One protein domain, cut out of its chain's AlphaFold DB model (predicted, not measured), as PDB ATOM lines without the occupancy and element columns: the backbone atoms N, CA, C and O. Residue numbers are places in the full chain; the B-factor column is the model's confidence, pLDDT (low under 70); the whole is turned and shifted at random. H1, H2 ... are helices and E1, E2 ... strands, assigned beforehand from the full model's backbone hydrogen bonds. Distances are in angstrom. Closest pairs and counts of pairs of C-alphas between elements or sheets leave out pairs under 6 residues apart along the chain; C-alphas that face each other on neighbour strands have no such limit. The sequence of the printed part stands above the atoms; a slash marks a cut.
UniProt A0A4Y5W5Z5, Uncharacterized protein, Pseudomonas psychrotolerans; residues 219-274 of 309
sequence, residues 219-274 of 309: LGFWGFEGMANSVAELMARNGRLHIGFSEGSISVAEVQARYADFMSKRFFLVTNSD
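AT A GLANCE: This is residues 219 to 274 of the 309 residues of an uncharacterized protein of Pseudomonas psychrotolerans (UniProt A0A4Y5W5Z5). A long, open chain loop leads out from a small two-stranded ribbon: E1 and E2 pair side by side at one end, H2 runs lengthwise away from them, and the link of residues 240 to 251 runs out from H1 and folds back into the beginning of H2. H1 is a short helix near the ribbon end, and residues 246 to 254 stick out at the other end. The printed part has 56 residues with two named helices and two named strands, in the order E1, H1, H2, E2; the sheet, E1 - E2, is antiparallel and the class is mixed, helices and strands. The whole is loose, with a radius of gyration of the C-alphas of 13.9 A, and elongated, spanning 43 by 22 by 17 A.

IN THESE COORDINATES: E1, residues 219 to 223, begins with C-alpha 219 at (-34.251, -28.675, 50.214) and is 12.4 A long. H1, residues 231 to 239, measures 11.2 A. H2, residues 252 to 265, measures 19.9 A from C-alpha 252 at (-59.793, -43.218, 30.237). E2, residues 268 to 271, measures 9.8 A and ends with C-alpha 271 at (-32.063, -30.664, 46.078).

HOW THE PARTS SIT: E1 and E2 are antiparallel neighbours at 148 degrees, with N 222 and O 268 within hydrogen-bond range at 2.8 A. Residues 222 to 223 of E1 also pair antiparallel with residues 226 to 227. H1 and H2 are close but not clearly touching, the closest C-alphas, of Arg 237 and Lys 265, being 6.1 A apart. They run opposite ways at a shallow tilt of 18 degrees. H1 and E2 are apart. In H1 and H2 every O i to N i+4 pair is within hydrogen-bond range.

THE WHOLE: The C-alphas farthest apart, of Gly 248 and Asn 272, are 44.3 A apart. The printed part has no cut. The link from H1 to H2 is long, and that from H2 to E2 is tight. The pLDDT is under 70 at residues 239 to 250 and 252 to 257.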
ATOM      1  N   LEU A 219     -33.373 -29.818  49.969       87.06
ATOM      2  CA  LEU A 219     -34.251 -28.675  50.214       87.06
ATOM      3  C   LEU A 219     -35.655 -29.134  50.634       87.06
ATOM      4  O   LEU A 219     -36.599 -28.348  50.649       87.06
ATOM      5  N   GLY A 220     -35.778 -30.421  50.966       87.94
ATOM      6  CA  GLY A 220     -36.968 -31.079  51.486       87.94
ATOM      7  C   GLY A 220     -37.840 -31.751  50.433       87.94
ATOM      8  O   GLY A 220     -37.442 -31.945  49.286       87.94
ATOM      9  N   PHE A 221     -39.024 -32.176  50.866       89.88
ATOM     10  CA  PHE A 221     -39.932 -32.998  50.075       89.88
ATOM     11  C   PHE A 221     -41.133 -32.163  49.632       89.88
ATOM     12  O   PHE A 221     -41.946 -31.771  50.464       89.88
ATOM     13  N   TRP A 222     -41.240 -31.904  48.331       92.75
ATOM     14  CA  TRP A 222     -42.190 -30.965  47.736       92.75
ATOM     15  C   TRP A 222     -43.212 -31.654  46.841       92.75
ATOM     16  O   TRP A 222     -42.918 -32.642  46.173       92.75
ATOM     17  N   GLY A 223     -44.428 -31.131  46.837       92.25
ATOM     18  CA  GLY A 223     -45.530 -31.577  46.001       92.25
ATOM     19  C   GLY A 223     -46.423 -30.397  45.645       92.25
ATOM     20  O   GLY A 223     -46.214 -29.275  46.100       92.25
ATOM     21  N   PHE A 224     -47.453 -30.646  44.837       91.25
ATOM     22  CA  PHE A 224     -48.316 -29.581  44.310       91.25
ATOM     23  C   PHE A 224     -49.063 -28.778  45.384       91.25
ATOM     24  O   PHE A 224     -49.531 -27.682  45.093       91.25
ATOM     25  N   GLU A 225     -49.196 -29.320  46.596       89.25
ATOM     26  CA  GLU A 225     -49.892 -28.688  47.726       89.25
ATOM     27  C   GLU A 225     -48.942 -28.125  48.795       89.25
ATOM     28  O   GLU A 225     -49.405 -27.697  49.847       89.25
ATOM     29  N   GLY A 226     -47.626 -28.150  48.565       92.19
ATOM     30  CA  GLY A 226     -46.644 -27.634  49.518       92.19
ATOM     31  C   GLY A 226     -45.521 -28.613  49.833       92.19
ATOM     32  O   GLY A 226     -45.191 -29.504  49.046       92.19
ATOM     33  N   MET A 227     -44.937 -28.434  51.012       91.12
ATOM     34  CA  MET A 227     -43.823 -29.213  51.539       91.12
ATOM     35  C   MET A 227     -44.294 -30.178  52.632       91.12
ATOM     36  O   MET A 227     -45.158 -29.828  53.434       91.12
ATOM     37  N   ALA A 228     -43.703 -31.373  52.690       89.12
ATOM     38  CA  ALA A 228     -43.973 -32.325  53.763       89.12
ATOM     39  C   ALA A 228     -43.533 -31.754  55.118       89.12
ATOM     40  O   ALA A 228     -42.368 -31.388  55.282       89.12
ATOM     41  N   ASN A 229     -44.441 -31.738  56.094       86.56
ATOM     42  CA  ASN A 229     -44.200 -31.169  57.428       86.56
ATOM     43  C   ASN A 229     -43.738 -32.194  58.477       86.56
ATOM     44  O   ASN A 229     -43.486 -31.861  59.634       86.56
ATOM     45  N   SER A 230     -43.693 -33.472  58.106       85.12
ATOM     46  CA  SER A 230     -43.280 -34.557  58.990       85.12
ATOM     47  C   SER A 230     -42.927 -35.814  58.199       85.12
ATOM     48  O   SER A 230     -43.413 -36.043  57.087       85.12
ATOM     49  N   VAL A 231     -42.120 -36.690  58.807       82.56
ATOM     50  CA  VAL A 231     -41.825 -38.017  58.240       82.56
ATOM     51  C   VAL A 231     -43.108 -38.844  58.119       82.56
ATOM     52  O   VAL A 231     -43.286 -39.563  57.139       82.56
ATOM     53  N   ALA A 232     -44.025 -38.722  59.082       85.75
ATOM     54  CA  ALA A 232     -45.302 -39.427  59.061       85.75
ATOM     55  C   ALA A 232     -46.166 -39.008  57.860       85.75
ATOM     56  O   ALA A 232     -46.691 -39.878  57.165       85.75
ATOM     57  N   GLU A 233     -46.267 -37.704  57.573       86.00
ATOM     58  CA  GLU A 233     -46.982 -37.207  56.394       86.00
ATOM     59  C   GLU A 233     -46.328 -37.708  55.102       86.00
ATOM     60  O   GLU A 233     -47.013 -38.262  54.237       86.00
ATOM     61  N   LEU A 234     -45.001 -37.578  54.995       84.31
ATOM     62  CA  LEU A 234     -44.235 -38.058  53.846       84.31
ATOM     63  C   LEU A 234     -44.511 -39.544  53.578       84.31
ATOM     64  O   LEU A 234     -44.840 -39.922  52.452       84.31
ATOM     65  N   MET A 235     -44.433 -40.384  54.613       83.62
ATOM     66  CA  MET A 235     -44.687 -41.822  54.512       83.62
ATOM     67  C   MET A 235     -46.147 -42.125  54.166       83.62
ATOM     68  O   MET A 235     -46.407 -42.960  53.303       83.62
ATOM     69  N   ALA A 236     -47.111 -41.430  54.774       83.25
ATOM     70  CA  ALA A 236     -48.532 -41.624  54.492       83.25
ATOM     71  C   ALA A 236     -48.894 -41.256  53.043       83.25
ATOM     72  O   ALA A 236     -49.679 -41.958  52.400       83.25
ATOM     73  N   ARG A 237     -48.317 -40.177  52.507       81.44
ATOM     74  CA  ARG A 237     -48.613 -39.679  51.156       81.44
ATOM     75  C   ARG A 237     -47.843 -40.413  50.060       81.44
ATOM     76  O   ARG A 237     -48.416 -40.696  49.009       81.44
ATOM     77  N   ASN A 238     -46.598 -40.817  50.310       81.69
ATOM     78  CA  ASN A 238     -45.806 -41.577  49.336       81.69
ATOM     79  C   ASN A 238     -46.026 -43.100  49.415       81.69
ATOM     80  O   ASN A 238     -45.825 -43.790  48.409       81.69
ATOM     81  N   GLY A 239     -46.445 -43.619  50.575       65.88
ATOM     82  CA  GLY A 239     -46.601 -45.048  50.874       65.88
ATOM     83  C   GLY A 239     -47.979 -45.649  50.579       65.88
ATOM     84  O   GLY A 239     -48.118 -46.870  50.613       65.88
ATOM     85  N   ARG A 240     -49.004 -44.850  50.237       59.75
ATOM     86  CA  ARG A 240     -50.299 -45.369  49.748       59.75
ATOM     87  C   ARG A 240     -50.156 -45.917  48.323       59.75
ATOM     88  O   ARG A 240     -50.575 -45.298  47.350       59.75
ATOM     89  N   LEU A 241     -49.551 -47.097  48.204       51.50
ATOM     90  CA  LEU A 241     -49.432 -47.862  46.966       51.50
ATOM     91  C   LEU A 241     -50.643 -48.791  46.806       51.50
ATOM     92  O   LEU A 241     -50.537 -49.990  47.016       51.50
ATOM     93  N   HIS A 242     -51.802 -48.240  46.455       49.81
ATOM     94  CA  HIS A 242     -52.916 -49.032  45.925       49.81
ATOM     95  C   HIS A 242     -53.649 -48.210  44.864       49.81
ATOM     96  O   HIS A 242     -54.627 -47.523  45.156       49.81
ATOM     97  N   ILE A 243     -53.185 -48.283  43.613       53.12
ATOM     98  CA  ILE A 243     -54.050 -47.968  42.471       53.12
ATOM     99  C   ILE A 243     -54.904 -49.217  42.256       53.12
ATOM    100  O   ILE A 243     -54.535 -50.121  41.512       53.12
ATOM    101  N   GLY A 244     -56.007 -49.317  42.997       47.22
ATOM    102  CA  GLY A 244     -56.982 -50.382  42.798       47.22
ATOM    103  C   GLY A 244     -57.650 -50.212  41.436       47.22
ATOM    104  O   GLY A 244     -58.485 -49.322  41.257       47.22
ATOM    105  N   PHE A 245     -57.281 -51.052  40.472       55.22
ATOM    106  CA  PHE A 245     -58.086 -51.273  39.277       55.22
ATOM    107  C   PHE A 245     -59.156 -52.299  39.658       55.22
ATOM    108  O   PHE A 245     -58.851 -53.473  39.840       55.22
ATOM    109  N   SER A 246     -60.394 -51.854  39.876       49.09
ATOM    110  CA  SER A 246     -61.523 -52.775  40.024       49.09
ATOM    111  C   SER A 246     -61.784 -53.467  38.686       49.09
ATOM    112  O   SER A 246     -61.727 -52.797  37.654       49.09
ATOM    113  N   GLU A 247     -62.109 -54.762  38.697       47.28
ATOM    114  CA  GLU A 247     -62.604 -55.488  37.521       47.28
ATOM    115  C   GLU A 247     -63.915 -54.849  37.036       47.28
ATOM    116  O   GLU A 247     -65.001 -55.103  37.547       47.28
ATOM    117  N   GLY A 248     -63.788 -53.932  36.082       57.69
ATOM    118  CA  GLY A 248     -64.870 -53.169  35.482       57.69
ATOM    119  C   GLY A 248     -64.298 -52.229  34.425       57.69
ATOM    120  O   GLY A 248     -63.150 -51.795  34.519       57.69
ATOM    121  N   SER A 249     -65.076 -51.929  33.389       54.78
ATOM    122  CA  SER A 249     -64.686 -50.986  32.340       54.78
ATOM    123  C   SER A 249     -64.629 -49.561  32.907       54.78
ATOM    124  O   SER A 249     -65.647 -48.878  32.965       54.78
ATOM    125  N   ILE A 250     -63.446 -49.131  33.354       63.88
ATOM    126  CA  ILE A 250     -63.164 -47.750  33.771       63.88
ATOM    127  C   ILE A 250     -62.860 -46.919  32.518       63.88
ATOM    128  O   ILE A 250     -62.104 -47.355  31.646       63.88
ATOM    129  N   SER A 251     -63.426 -45.717  32.419       70.06
ATOM    130  CA  SER A 251     -63.131 -44.806  31.311       70.06
ATOM    131  C   SER A 251     -61.706 -44.243  31.404       70.06
ATOM    132  O   SER A 251     -61.128 -44.092  32.482       70.06
ATOM    133  N   VAL A 252     -61.125 -43.853  30.266       66.31
ATOM    134  CA  VAL A 252     -59.793 -43.218  30.237       66.31
ATOM    135  C   VAL A 252     -59.757 -41.931  31.072       66.31
ATOM    136  O   VAL A 252     -58.761 -41.670  31.746       66.31
ATOM    137  N   ALA A 253     -60.849 -41.161  31.082       66.94
ATOM    138  CA  ALA A 253     -60.964 -39.940  31.875       66.94
ATOM    139  C   ALA A 253     -60.891 -40.220  33.386       66.94
ATOM    140  O   ALA A 253     -60.226 -39.494  34.122       66.94
ATOM    141  N   GLU A 254     -61.508 -41.304  33.858       68.12
ATOM    142  CA  GLU A 254     -61.442 -41.704  35.267       68.12
ATOM    143  C   GLU A 254     -60.052 -42.216  35.657       68.12
ATOM    144  O   GLU A 254     -59.561 -41.887  36.737       68.12
ATOM    145  N   VAL A 255     -59.378 -42.970  34.781       69.50
ATOM    146  CA  VAL A 255     -57.974 -43.366  34.998       69.50
ATOM    147  C   VAL A 255     -57.071 -42.130  35.065       69.50
ATOM    148  O   VAL A 255     -56.210 -42.045  35.942       69.50
ATOM    149  N   GLN A 256     -57.295 -41.146  34.191       68.69
ATOM    150  CA  GLN A 256     -56.552 -39.886  34.178       68.69
ATOM    151  C   GLN A 256     -56.772 -39.083  35.461       68.69
ATOM    152  O   GLN A 256     -55.798 -38.650  36.074       68.69
ATOM    153  N   ALA A 257     -58.025 -38.918  35.888       67.38
ATOM    154  CA  ALA A 257     -58.361 -38.210  37.117       67.38
ATOM    155  C   ALA A 257     -57.726 -38.886  38.341       67.38
ATOM    156  O   ALA A 257     -57.128 -38.206  39.171       67.38
ATOM    157  N   ARG A 258     -57.764 -40.225  38.416       70.81
ATOM    158  CA  ARG A 258     -57.131 -40.991  39.504       70.81
ATOM    159  C   ARG A 258     -55.610 -40.871  39.503       70.81
ATOM    160  O   ARG A 258     -55.017 -40.740  40.568       70.81
ATOM    161  N   TYR A 259     -54.967 -40.909  38.338       71.19
ATOM    162  CA  TYR A 259     -53.515 -40.747  38.255       71.19
ATOM    163  C   TYR A 259     -53.076 -39.308  38.571       71.19
ATOM    164  O   TYR A 259     -52.085 -39.111  39.270       71.19
ATOM    165  N   ALA A 260     -53.819 -38.302  38.106       70.00
ATOM    166  CA  ALA A 260     -53.552 -36.901  38.426       70.00
ATOM    167  C   ALA A 260     -53.723 -36.622  39.929       70.00
ATOM    168  O   ALA A 260     -52.841 -36.022  40.536       70.00
ATOM    169  N   ASP A 261     -54.802 -37.127  40.536       71.94
ATOM    170  CA  ASP A 261     -55.044 -37.084  41.984       71.94
ATOM    171  C   ASP A 261     -53.959 -37.829  42.780       71.94
ATOM    172  O   ASP A 261     -53.520 -37.392  43.841       71.94
ATOM    173  N   PHE A 262     -53.465 -38.948  42.253       74.75
ATOM    174  CA  PHE A 262     -52.350 -39.667  42.859       74.75
ATOM    175  C   PHE A 262     -51.054 -38.848  42.824       74.75
ATOM    176  O   PHE A 262     -50.383 -38.711  43.847       74.75
ATOM    177  N   MET A 263     -50.699 -38.286  41.666       74.44
ATOM    178  CA  MET A 263     -49.478 -37.491  41.514       74.44
ATOM    179  C   MET A 263     -49.538 -36.174  42.293       74.44
ATOM    180  O   MET A 263     -48.515 -35.775  42.847       74.44
ATOM    181  N   SER A 264     -50.711 -35.537  42.407       72.56
ATOM    182  CA  SER A 264     -50.893 -34.328  43.228       72.56
ATOM    183  C   SER A 264     -50.646 -34.587  44.716       72.56
ATOM    184  O   SER A 264     -50.198 -33.705  45.451       72.56
ATOM    185  N   LYS A 265     -50.876 -35.828  45.159       76.00
ATOM    186  CA  LYS A 265     -50.684 -36.246  46.546       76.00
ATOM    187  C   LYS A 265     -49.248 -36.623  46.891       76.00
ATOM    188  O   LYS A 265     -48.961 -36.657  48.080       76.00
ATOM    189  N   ARG A 266     -48.345 -36.876  45.942       82.50
ATOM    190  CA  ARG A 266     -46.965 -37.284  46.269       82.50
ATOM    191  C   ARG A 266     -46.058 -36.101  46.589       82.50
ATOM    192  O   ARG A 266     -46.229 -35.011  46.050       82.50
ATOM    193  N   PHE A 267     -45.049 -36.376  47.408       89.06
ATOM    194  CA  PHE A 267     -43.900 -35.502  47.596       89.06
ATOM    195  C   PHE A 267     -42.651 -36.063  46.912       89.06
ATOM    196  O   PHE A 267     -42.413 -37.274  46.906       89.06
ATOM    197  N   PHE A 268     -41.824 -35.164  46.397       89.31
ATOM    198  CA  PHE A 268     -40.584 -35.426  45.683       89.31
ATOM    199  C   PHE A 268     -39.441 -34.735  46.416       89.31
ATOM    200  O   PHE A 268     -39.577 -33.583  46.822       89.31
ATOM    201  N   LEU A 269     -38.329 -35.441  46.615       88.38
ATOM    202  CA  LEU A 269     -37.131 -34.825  47.178       88.38
ATOM    203  C   LEU A 269     -36.608 -33.781  46.190       88.38
ATOM    204  O   LEU A 269     -36.365 -34.112  45.034       88.38
ATOM    205  N   VAL A 270     -36.434 -32.553  46.665       90.81
ATOM    206  CA  VAL A 270     -35.799 -31.463  45.925       90.81
ATOM    207  C   VAL A 270     -34.434 -31.196  46.542       90.81
ATOM    208  O   VAL A 270     -34.268 -31.246  47.762       90.81
ATOM    209  N   THR A 271     -33.451 -30.912  45.701       90.62
ATOM    210  CA  THR A 271     -32.063 -30.664  46.078       90.62
ATOM    211  C   THR A 271     -31.469 -29.518  45.259       90.62
ATOM    212  O   THR A 271     -32.016 -29.140  44.223       90.62
ATOM    213  N   ASN A 272     -30.298 -29.007  45.652       90.69
ATOM    214  CA  ASN A 272     -29.580 -27.999  44.855       90.69
ATOM    215  C   ASN A 272     -29.265 -28.477  43.423       90.69
ATOM    216  O   ASN A 272     -29.208 -27.669  42.500       90.69
ATOM    217  N   SER A 273     -29.096 -29.785  43.210       90.31
ATOM    218  CA  SER A 273     -28.835 -30.351  41.879       90.31
ATOM    219  C   SER A 273     -30.009 -30.163  40.923       90.31
ATOM    220  O   SER A 273     -29.774 -29.918  39.746       90.31
ATOM    221  N   ASP A 274     -31.253 -30.205  41.410       92.31
ATOM    222  CA  ASP A 274     -32.433 -29.978  40.569       92.31
ATOM    223  C   ASP A 274     -32.455 -28.536  40.027       92.31
ATOM    224  O   ASP A 274     -32.781 -28.298  38.862       92.31
TER     225      ASP A 274